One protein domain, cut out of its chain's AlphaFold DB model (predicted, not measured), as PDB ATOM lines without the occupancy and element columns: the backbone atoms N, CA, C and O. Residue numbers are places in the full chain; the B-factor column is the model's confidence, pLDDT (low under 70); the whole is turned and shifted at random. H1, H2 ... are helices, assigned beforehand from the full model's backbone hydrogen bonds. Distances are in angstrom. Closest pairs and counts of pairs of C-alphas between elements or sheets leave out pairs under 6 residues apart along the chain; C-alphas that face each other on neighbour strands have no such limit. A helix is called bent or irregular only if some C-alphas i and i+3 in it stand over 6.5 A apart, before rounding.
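What this domain is: This is residues 2 to 77 of the 81 residues of an uncharacterized protein of Azospirillum lipoferum (strain 4B) (UniProt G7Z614). Picture an open V of two long helical arms, H1a and H1b, made by a sharp bend in the long helix H1, with a further helix, H2, carrying on as a separate arm beyond the far end of H1b. H1b and H2 follow one another along the longest axis but at a corner, and H2 touches neither arm of the V. The printed part has 76 residues with two named helices, H1 then H2, and no named strand, and its class is all helix. The whole is extended, with a radius of gyration of the C-alphas of 18.6 A, and elongated, spanning 55 by 32 by 23 A.

Where its parts are: Find C-alpha 3 at (275.011, 143.961, 229.827), where H1, residues 3 to 54, begins. By its hydrogen bonds it was assigned as one helix, but it is bent: C-alphas 31 and 34 are 9.0 A apart. Its arm H1a, residues 3 to 31, runs 42.4 A to C-alpha 31 at (243.940, 166.470, 211.797). After residues 32 and 33, H1b, residues 34 to 54, covers 32.3 A; it is irregular, with C-alphas 34 and 37 7.6 A apart. H2, residues 57 to 77, runs 30.5 A and ends at C-alpha 77, (296.511, 158.628, 223.178).

How they stand to each other: Look near the bend: residues 25 to 30 of H1a touch residues 35 to 43 of H1b, and the closest C-alphas, of Ile 29 and Gly 36, are 3.9 A apart. The arms run opposite ways at a steep tilt of 39 degrees. H2 is apart from H1a and from H1b. In H1a and H2 every O i to N i+4 pair is within hydrogen-bond range; in H1b 16 of 17 are.

The domain as a whole: The two C-alphas farthest apart, of Gly 33 and Asp 76, are 55.7 A apart. Residues 2 to 24 and 45 to 77 stand free. The link from H1 to H2, 2 residues, is tight, and the printed part has no cut. Mean pLDDT of the printed part is 84.3; look for values under 70 at residues 2 to 8 and 77.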
ATOM      1  N   SER A   2     275.816 139.990 231.368       54.19
ATOM      2  CA  SER A   2     274.552 140.642 231.795       54.19
ATOM      3  C   SER A   2     274.297 142.036 231.199       54.19
ATOM      4  O   SER A   2     273.210 142.556 231.389       54.19
ATOM      5  N   LYS A   3     275.245 142.654 230.474       50.00
ATOM      6  CA  LYS A   3     275.011 143.961 229.827       50.00
ATOM      7  C   LYS A   3     274.241 143.844 228.501       50.00
ATOM      8  O   LYS A   3     273.403 144.694 228.223       50.00
ATOM      9  N   ASP A   4     274.445 142.764 227.741       49.56
ATOM     10  CA  ASP A   4     273.843 142.607 226.404       49.56
ATOM     11  C   ASP A   4     272.316 142.447 226.426       49.56
ATOM     12  O   ASP A   4     271.621 143.013 225.589       49.56
ATOM     13  N   THR A   5     271.759 141.733 227.409       54.16
ATOM     14  CA  THR A   5     270.300 141.544 227.508       54.16
ATOM     15  C   THR A   5     269.583 142.833 227.927       54.16
ATOM     16  O   THR A   5     268.475 143.101 227.470       54.16
ATOM     17  N   THR A   6     270.211 143.664 228.764       55.62
ATOM     18  CA  THR A   6     269.638 144.943 229.212       55.62
ATOM     19  C   THR A   6     269.632 145.988 228.095       55.62
ATOM     20  O   THR A   6     268.607 146.642 227.914       55.62
ATOM     21  N   ASN A   7     270.707 146.093 227.301       57.38
ATOM     22  CA  ASN A   7     270.760 147.010 226.152       57.38
ATOM     23  C   ASN A   7     269.708 146.672 225.088       57.38
ATOM     24  O   ASN A   7     268.952 147.553 224.692       57.38
ATOM     25  N   GLN A   8     269.559 145.393 224.724       61.47
ATOM     26  CA  GLN A   8     268.513 144.960 223.783       61.47
ATOM     27  C   GLN A   8     267.094 145.271 224.285       61.47
ATOM     28  O   GLN A   8     266.189 145.529 223.495       61.47
ATOM     29  N   THR A   9     266.885 145.261 225.605       77.75
ATOM     30  CA  THR A   9     265.580 145.588 226.191       77.75
ATOM     31  C   THR A   9     265.322 147.098 226.180       77.75
ATOM     32  O   THR A   9     264.197 147.518 225.927       77.75
ATOM     33  N   ALA A  10     266.348 147.918 226.425       79.38
ATOM     34  CA  ALA A  10     266.242 149.376 226.382       79.38
ATOM     35  C   ALA A  10     266.018 149.898 224.954       79.38
ATOM     36  O   ALA A  10     265.119 150.709 224.745       79.38
ATOM     37  N   GLU A  11     266.759 149.380 223.971       80.00
ATOM     38  CA  GLU A  11     266.578 149.706 222.549       80.00
ATOM     39  C   GLU A  11     265.168 149.345 222.070       80.00
ATOM     40  O   GLU A  11     264.476 150.181 221.497       80.00
ATOM     41  N   ALA A  12     264.675 148.147 222.401       83.62
ATOM     42  CA  ALA A  12     263.321 147.733 222.035       83.62
ATOM     43  C   ALA A  12     262.228 148.605 222.685       83.62
ATOM     44  O   ALA A  12     261.181 148.870 222.085       83.62
ATOM     45  N   LEU A  13     262.443 149.054 223.926       80.50
ATOM     46  CA  LEU A  13     261.533 149.987 224.594       80.50
ATOM     47  C   LEU A  13     261.576 151.376 223.947       80.50
ATOM     48  O   LEU A  13     260.521 151.992 223.791       80.50
ATOM     49  N   PHE A  14     262.759 151.836 223.537       86.06
ATOM     50  CA  PHE A  14     262.938 153.089 222.813       86.06
ATOM     51  C   PHE A  14     262.240 153.055 221.450       86.06
ATOM     52  O   PHE A  14     261.419 153.924 221.175       86.06
ATOM     53  N   GLU A  15     262.466 152.020 220.639       90.56
ATOM     54  CA  GLU A  15     261.794 151.843 219.343       90.56
ATOM     55  C   GLU A  15     260.270 151.821 219.491       90.56
ATOM     56  O   GLU A  15     259.539 152.439 218.716       90.56
ATOM     57  N   LYS A  16     259.766 151.148 220.532       88.19
ATOM     58  CA  LYS A  16     258.333 151.125 220.831       88.19
ATOM     59  C   LYS A  16     257.801 152.509 221.208       88.19
ATOM     60  O   LYS A  16     256.712 152.872 220.766       88.19
ATOM     61  N   ALA A  17     258.524 153.258 222.038       89.12
ATOM     62  CA  ALA A  17     258.140 154.615 222.418       89.12
ATOM     63  C   ALA A  17     258.150 155.554 221.202       89.12
ATOM     64  O   ALA A  17     257.191 156.301 221.003       89.12
ATOM     65  N   LEU A  18     259.174 155.442 220.353       89.38
ATOM     66  CA  LEU A  18     259.296 156.194 219.109       89.38
ATOM     67  C   LEU A  18     258.126 155.900 218.166       89.38
ATOM     68  O   LEU A  18     257.456 156.827 217.726       89.38
ATOM     69  N   SER A  19     257.791 154.626 217.952       92.94
ATOM     70  CA  SER A  19     256.650 154.229 217.117       92.94
ATOM     71  C   SER A  19     255.312 154.805 217.607       92.94
ATOM     72  O   SER A  19     254.463 155.195 216.804       92.94
ATOM     73  N   ILE A  20     255.103 154.874 218.926       92.62
ATOM     74  CA  ILE A  20     253.903 155.492 219.510       92.62
ATOM     75  C   ILE A  20     253.898 157.005 219.260       92.62
ATOM     76  O   ILE A  20     252.866 157.553 218.872       92.62
ATOM     77  N   ALA A  21     255.036 157.673 219.461       90.06
ATOM     78  CA  ALA A  21     255.170 159.107 219.231       90.06
ATOM     79  C   ALA A  21     254.936 159.473 217.756       90.06
ATOM     80  O   ALA A  21     254.167 160.391 217.475       90.06
ATOM     81  N   GLU A  22     255.515 158.713 216.824       92.81
ATOM     82  CA  GLU A  22     255.314 158.875 215.378       92.81
ATOM     83  C   GLU A  22     253.843 158.729 214.996       92.81
ATOM     84  O   GLU A  22     253.294 159.582 214.302       92.81
ATOM     85  N   LYS A  23     253.165 157.698 215.515       94.62
ATOM     86  CA  LYS A  23     251.737 157.499 215.256       94.62
ATOM     87  C   LYS A  23     250.902 158.707 215.693       94.62
ATOM     88  O   LYS A  23     250.019 159.139 214.954       94.62
ATOM     89  N   HIS A  24     251.160 159.244 216.884       93.31
ATOM     90  CA  HIS A  24     250.432 160.411 217.381       93.31
ATOM     91  C   HIS A  24     250.761 161.685 216.599       93.31
ATOM     92  O   HIS A  24     249.868 162.495 216.354       93.31
ATOM     93  N   LEU A  25     252.014 161.849 216.173       90.81
ATOM     94  CA  LEU A  25     252.428 162.954 215.319       90.81
ATOM     95  C   LEU A  25     251.715 162.900 213.958       90.81
ATOM     96  O   LEU A  25     251.161 163.907 213.524       90.81
ATOM     97  N   ASP A  26     251.658 161.732 213.320       94.06
ATOM     98  CA  ASP A  26     250.971 161.540 212.039       94.06
ATOM     99  C   ASP A  26     249.467 161.826 212.134       94.06
ATOM    100  O   ASP A  26     248.889 162.478 211.257       94.06
ATOM    101  N   GLU A  27     248.821 161.369 213.211       96.19
ATOM    102  CA  GLU A  27     247.414 161.668 213.495       96.19
ATOM    103  C   GLU A  27     247.200 163.182 213.656       96.19
ATOM    104  O   GLU A  27     246.332 163.751 212.988       96.19
ATOM    105  N   ALA A  28     248.044 163.857 214.439       92.25
ATOM    106  CA  ALA A  28     247.960 165.298 214.668       92.25
ATOM    107  C   ALA A  28     248.208 166.122 213.391       92.25
ATOM    108  O   ALA A  28     247.480 167.080 213.116       92.25
ATOM    109  N   ILE A  29     249.185 165.737 212.563       94.69
ATOM    110  CA  ILE A  29     249.454 166.379 211.266       94.69
ATOM    111  C   ILE A  29     248.240 166.242 210.345       94.69
ATOM    112  O   ILE A  29     247.831 167.214 209.701       94.69
ATOM    113  N   LYS A  30     247.647 165.045 210.287       94.56
ATOM    114  CA  LYS A  30     246.474 164.770 209.455       94.56
ATOM    115  C   LYS A  30     245.254 165.569 209.909       94.56
ATOM    116  O   LYS A  30     244.551 166.119 209.063       94.56
ATOM    117  N   GLU A  31     245.016 165.657 211.216       94.69
ATOM    118  CA  GLU A  31     243.940 166.470 211.797       94.69
ATOM    119  C   GLU A  31     244.157 167.970 211.573       94.69
ATOM    120  O   GLU A  31     243.203 168.704 211.310       94.69
ATOM    121  N   GLY A  32     245.414 168.421 211.583       90.25
ATOM    122  CA  GLY A  32     245.788 169.801 211.283       90.25
ATOM    123  C   GLY A  32     245.476 170.257 209.861       90.25
ATOM    124  O   GLY A  32     245.433 171.463 209.605       90.25
ATOM    125  N   GLY A  33     245.273 169.325 208.925       93.62
ATOM    126  CA  GLY A  33     244.978 169.628 207.528       93.62
ATOM    127  C   GLY A  33     246.014 170.598 206.933       93.62
ATOM    128  O   GLY A  33     247.206 170.290 206.943       93.62
ATOM    129  N   PRO A  34     245.615 171.791 206.449       95.62
ATOM    130  CA  PRO A  34     246.556 172.793 205.934       95.62
ATOM    131  C   PRO A  34     247.613 173.267 206.943       95.62
ATOM    132  O   PRO A  34     248.660 173.768 206.535       95.62
ATOM    133  N   LEU A  35     247.346 173.136 208.246       94.50
ATOM    134  CA  LEU A  35     248.264 173.526 209.318       94.50
ATOM    135  C   LEU A  35     249.149 172.374 209.808       94.50
ATOM    136  O   LEU A  35     250.004 172.611 210.656       94.50
ATOM    137  N   GLY A  36     248.990 171.158 209.277       90.12
ATOM    138  CA  GLY A  36     249.749 169.974 209.693       90.12
ATOM    139  C   GLY A  36     251.266 170.199 209.832       90.12
ATOM    140  O   GLY A  36     251.822 169.842 210.869       90.12
ATOM    141  N   PRO A  37     251.946 170.873 208.879       91.31
ATOM    142  CA  PRO A  37     253.369 171.190 209.020       91.31
ATOM    143  C   PRO A  37     253.703 172.054 210.247       91.31
ATOM    144  O   PRO A  37     254.729 171.840 210.884       91.31
ATOM    145  N   TYR A  38     252.838 173.006 210.610       92.25
ATOM    146  CA  TYR A  38     253.032 173.842 211.799       92.25
ATOM    147  C   TYR A  38     252.799 173.060 213.093       92.25
ATOM    148  O   TYR A  38     253.495 173.299 214.076       92.25
ATOM    149  N   ILE A  39     251.864 172.104 213.089       90.75
ATOM    150  CA  ILE A  39     251.639 171.204 214.230       90.75
ATOM    151  C   ILE A  39     252.885 170.356 214.489       90.75
ATOM    152  O   ILE A  39     253.315 170.256 215.634       90.75
ATOM    153  N   ALA A  40     253.509 169.818 213.436       88.69
ATOM    154  CA  ALA A  40     254.741 169.050 213.582       88.69
ATOM    155  C   ALA A  40     255.864 169.871 214.234       88.69
ATOM    156  O   ALA A  40     256.494 169.411 215.183       88.69
ATOM    157  N   VAL A  41     256.068 171.109 213.770       91.69
ATOM    158  CA  VAL A  41     257.068 172.022 214.345       91.69
ATOM    159  C   VAL A  41     256.756 172.330 215.811       91.69
ATOM    160  O   VAL A  41     257.642 172.202 216.651       91.69
ATOM    161  N   ALA A  42     255.506 172.666 216.133       92.25
ATOM    162  CA  ALA A  42     255.104 172.996 217.499       92.25
ATOM    163  C   ALA A  42     255.267 171.814 218.470       92.25
ATOM    164  O   ALA A  42     255.664 172.008 219.616       92.25
ATOM    165  N   MET A  43     254.988 170.583 218.027       91.06
ATOM    166  CA  MET A  43     255.173 169.384 218.850       91.06
ATOM    167  C   MET A  43     256.651 169.094 219.123       91.06
ATOM    168  O   MET A  43     257.002 168.751 220.249       91.06
ATOM    169  N   ILE A  44     257.521 169.268 218.121       88.69
ATOM    170  CA  ILE A  44     258.973 169.127 218.296       88.69
ATOM    171  C   ILE A  44     259.496 170.206 219.248       88.69
ATOM    172  O   ILE A  44     260.234 169.888 220.175       88.69
ATOM    173  N   GLU A  45     259.089 171.463 219.066       90.81
ATOM    174  CA  GLU A  45     259.487 172.568 219.942       90.81
ATOM    175  C   GLU A  45     259.060 172.321 221.396       90.81
ATOM    176  O   GLU A  45     259.865 172.481 222.312       90.81
ATOM    177  N   ALA A  46     257.827 171.858 221.615       89.75
ATOM    178  CA  ALA A  46     257.345 171.501 222.945       89.75
ATOM    179  C   ALA A  46     258.158 170.359 223.574       89.75
ATOM    180  O   ALA A  46     258.503 170.441 224.751       89.75
ATOM    181  N   ALA A  47     258.493 169.319 222.802       86.94
ATOM    182  CA  ALA A  47     259.306 168.204 223.285       86.94
ATOM    183  C   ALA A  47     260.736 168.643 223.643       86.94
ATOM    184  O   ALA A  47     261.255 168.243 224.682       86.94
ATOM    185  N   VAL A  48     261.356 169.496 222.820       85.19
ATOM    186  CA  VAL A  48     262.686 170.057 223.096       85.19
ATOM    187  C   VAL A  48     262.657 170.918 224.356       85.19
ATOM    188  O   VAL A  48     263.512 170.748 225.219       85.19
ATOM    189  N   ASN A  49     261.665 171.797 224.502       84.94
ATOM    190  CA  ASN A  49     261.552 172.646 225.687       84.94
ATOM    191  C   ASN A  49     261.300 171.827 226.958       84.94
ATOM    192  O   ASN A  49     261.926 172.097 227.974       84.94
ATOM    193  N   ALA A  50     260.462 170.787 226.893       87.56
ATOM    194  CA  ALA A  50     260.257 169.880 228.022       87.56
ATOM    195  C   ALA A  50     261.557 169.166 228.425       87.56
ATOM    196  O   ALA A  50     261.877 169.096 229.605       87.56
ATOM    197  N   ALA A  51     262.345 168.699 227.450       82.06
ATOM    198  CA  ALA A  51     263.643 168.089 227.728       82.06
ATOM    199  C   ALA A  51     264.632 169.086 228.354       82.06
ATOM    200  O   ALA A  51     265.373 168.728 229.266       82.06
ATOM    201  N   VAL A  52     264.636 170.342 227.898       82.12
ATOM    202  CA  VAL A  52     265.459 171.410 228.489       82.12
ATOM    203  C   VAL A  52     265.020 171.718 229.922       82.12
ATOM    204  O   VAL A  52     265.878 171.847 230.786       82.12
ATOM    205  N   ASP A  53     263.714 171.793 230.188       82.44
ATOM    206  CA  ASP A  53     263.172 172.047 231.530       82.44
ATOM    207  C   ASP A  53     263.493 170.909 232.514       82.44
ATOM    208  O   ASP A  53     263.687 171.148 233.707       82.44
ATOM    209  N   GLU A  54     263.552 169.671 232.020       82.75
ATOM    210  CA  GLU A  54     263.938 168.493 232.804       82.75
ATOM    211  C   GLU A  54     265.456 168.364 232.987       82.75
ATOM    212  O   GLU A  54     265.901 167.712 233.933       82.75
ATOM    213  N   THR A  55     266.252 168.996 232.122       82.00
ATOM    214  CA  THR A  55     267.714 168.977 232.213       82.00
ATOM    215  C   THR A  55     268.174 169.979 233.267       82.00
ATOM    216  O   THR A  55     268.035 171.194 233.114       82.00
ATOM    217  N   SER A  56     268.770 169.488 234.352       80.19
ATOM    218  CA  SER A  56     269.315 170.368 235.380       80.19
ATOM    219  C   SER A  56     270.642 170.997 234.938       80.19
ATOM    220  O   SER A  56     271.365 170.489 234.079       80.19
ATOM    221  N   HIS A  57     271.013 172.115 235.568       80.06
ATOM    222  CA  HIS A  57     272.337 172.710 235.358       80.06
ATOM    223  C   HIS A  57     273.466 171.750 235.777       80.06
ATOM    224  O   HIS A  57     274.560 171.833 235.228       80.06
ATOM    225  N   GLU A  58     273.206 170.853 236.733       81.06
ATOM    226  CA  GLU A  58     274.160 169.831 237.172       81.06
ATOM    227  C   GLU A  58     274.383 168.782 236.074       81.06
ATOM    228  O   GLU A  58     275.533 168.494 235.760       81.06
ATOM    229  N   ASP A  59     273.321 168.337 235.391       82.50
ATOM    230  CA  ASP A  59     273.422 167.391 234.267       82.50
ATOM    231  C   ASP A  59     274.270 167.963 233.121       82.50
ATOM    232  O   ASP A  59     275.114 167.277 232.544       82.50
ATOM    233  N   VAL A  60     274.099 169.254 232.813       77.88
ATOM    234  CA  VAL A  60     274.920 169.944 231.803       77.88
ATOM    235  C   VAL A  60     276.384 170.017 232.235       77.88
ATOM    236  O   VAL A  60     277.277 169.805 231.415       77.88
ATOM    237  N   ILE A  61     276.647 170.319 233.508       84.25
ATOM    238  CA  ILE A  61     278.010 170.380 234.045       84.25
ATOM    239  C   ILE A  61     278.683 169.009 233.971       84.25
ATOM    240  O   ILE A  61     279.852 168.936 233.587       84.25
ATOM    241  N   ASP A  62     277.967 167.941 234.305       88.50
ATOM    242  CA  ASP A  62     278.512 166.587 234.278       88.50
ATOM    243  C   ASP A  62     278.783 166.123 232.840       88.50
ATOM    244  O   ASP A  62     279.885 165.655 232.561       88.50
ATOM    245  N   MET A  63     277.889 166.407 231.882       87.06
ATOM    246  CA  MET A  63     278.171 166.174 230.456       87.06
ATOM    247  C   MET A  63     279.413 166.931 229.963       87.06
ATOM    248  O   MET A  63     280.210 166.390 229.198       87.06
ATOM    249  N   LEU A  64     279.592 168.192 230.379       87.38
ATOM    250  CA  LEU A  64     280.762 168.989 229.995       87.38
ATOM    251  C   LEU A  64     282.058 168.437 230.598       87.38
ATOM    252  O   LEU A  64     283.100 168.484 229.943       87.38
ATOM    253  N   ARG A  65     282.010 167.911 231.827       89.94
ATOM    254  CA  ARG A  65     283.155 167.250 232.470       89.94
ATOM    255  C   ARG A  65     283.511 165.942 231.778       89.94
ATOM    256  O   ARG A  65     284.687 165.725 231.506       89.94
ATOM    257  N   ASP A  66     282.515 165.123 231.455       91.94
ATOM    258  CA  ASP A  66     282.718 163.864 230.736       91.94
ATOM    259  C   ASP A  66     283.312 164.107 229.343       91.94
ATOM    260  O   ASP A  66     284.219 163.390 228.924       91.94
ATOM    261  N   LEU A  67     282.855 165.153 228.643       90.25
ATOM    262  CA  LEU A  67     283.422 165.558 227.357       90.25
ATOM    263  C   LEU A  67     284.870 166.049 227.494       90.25
ATOM    264  O   LEU A  67     285.713 165.679 226.683       90.25
ATOM    265  N   ALA A  68     285.176 166.860 228.509       87.44
ATOM    266  CA  ALA A  68     286.542 167.322 228.756       87.44
ATOM    267  C   ALA A  68     287.492 166.149 229.048       87.44
ATOM    268  O   ALA A  68     288.573 166.090 228.471       87.44
ATOM    269  N   ALA A  69     287.057 165.185 229.864       90.44
ATOM    270  CA  ALA A  69     287.831 163.986 230.168       90.44
ATOM    271  C   ALA A  69     288.063 163.098 228.932       90.44
ATOM    272  O   ALA A  69     289.141 162.528 228.790       90.44
ATOM    273  N   GLN A  70     287.082 162.996 228.027       87.75
ATOM    274  CA  GLN A  70     287.247 162.288 226.747       87.75
ATOM    275  C   GLN A  70     288.271 162.984 225.844       87.75
ATOM    276  O   GLN A  70     289.139 162.324 225.295       87.75
ATOM    277  N   ILE A  71     288.212 164.315 225.739       86.75
ATOM    278  CA  ILE A  71     289.169 165.092 224.937       86.75
ATOM    279  C   ILE A  71     290.597 164.953 225.482       86.75
ATOM    280  O   ILE A  71     291.534 164.844 224.696       86.75
ATOM    281  N   GLU A  72     290.773 164.977 226.805       85.25
ATOM    282  CA  GLU A  72     292.082 164.775 227.438       85.25
ATOM    283  C   GLU A  72     292.619 163.362 227.175       85.25
ATOM    284  O   GLU A  72     293.765 163.219 226.764       85.25
ATOM    285  N   ALA A  73     291.781 162.331 227.313       85.38
ATOM    286  CA  ALA A  73     292.171 160.954 227.016       85.38
ATOM    287  C   ALA A  73     292.545 160.750 225.534       85.38
ATOM    288  O   ALA A  73     293.555 160.114 225.242       85.38
ATOM    289  N   ASP A  74     291.779 161.334 224.608       81.75
ATOM    290  CA  ASP A  74     292.066 161.286 223.170       81.75
ATOM    291  C   ASP A  74     293.369 162.031 222.817       81.75
ATOM    292  O   ASP A  74     294.079 161.651 221.884       81.75
ATOM    293  N   ALA A  75     293.690 163.112 223.538       76.75
ATOM    294  CA  ALA A  75     294.930 163.864 223.354       76.75
ATOM    295  C   ALA A  75     296.153 163.100 223.884       76.75
ATOM    296  O   ALA A  75     297.188 163.095 223.222       76.75
ATOM    297  N   ASP A  76     296.019 162.426 225.028       71.81
ATOM    298  CA  ASP A  76     297.077 161.593 225.610       71.81
ATOM    299  C   ASP A  76     297.358 160.346 224.744       71.81
ATOM    300  O   ASP A  76     298.516 159.977 224.553       71.81
ATOM    301  N   GLU A  77     296.333 159.734 224.137       64.31
ATOM    302  CA  GLU A  77     296.511 158.628 223.178       64.31
ATOM    303  C   GLU A  77     297.180 159.072 221.861       64.31
ATOM    304  O   GLU A  77     297.831 158.265 221.198       64.31
TER     305      GLU A  77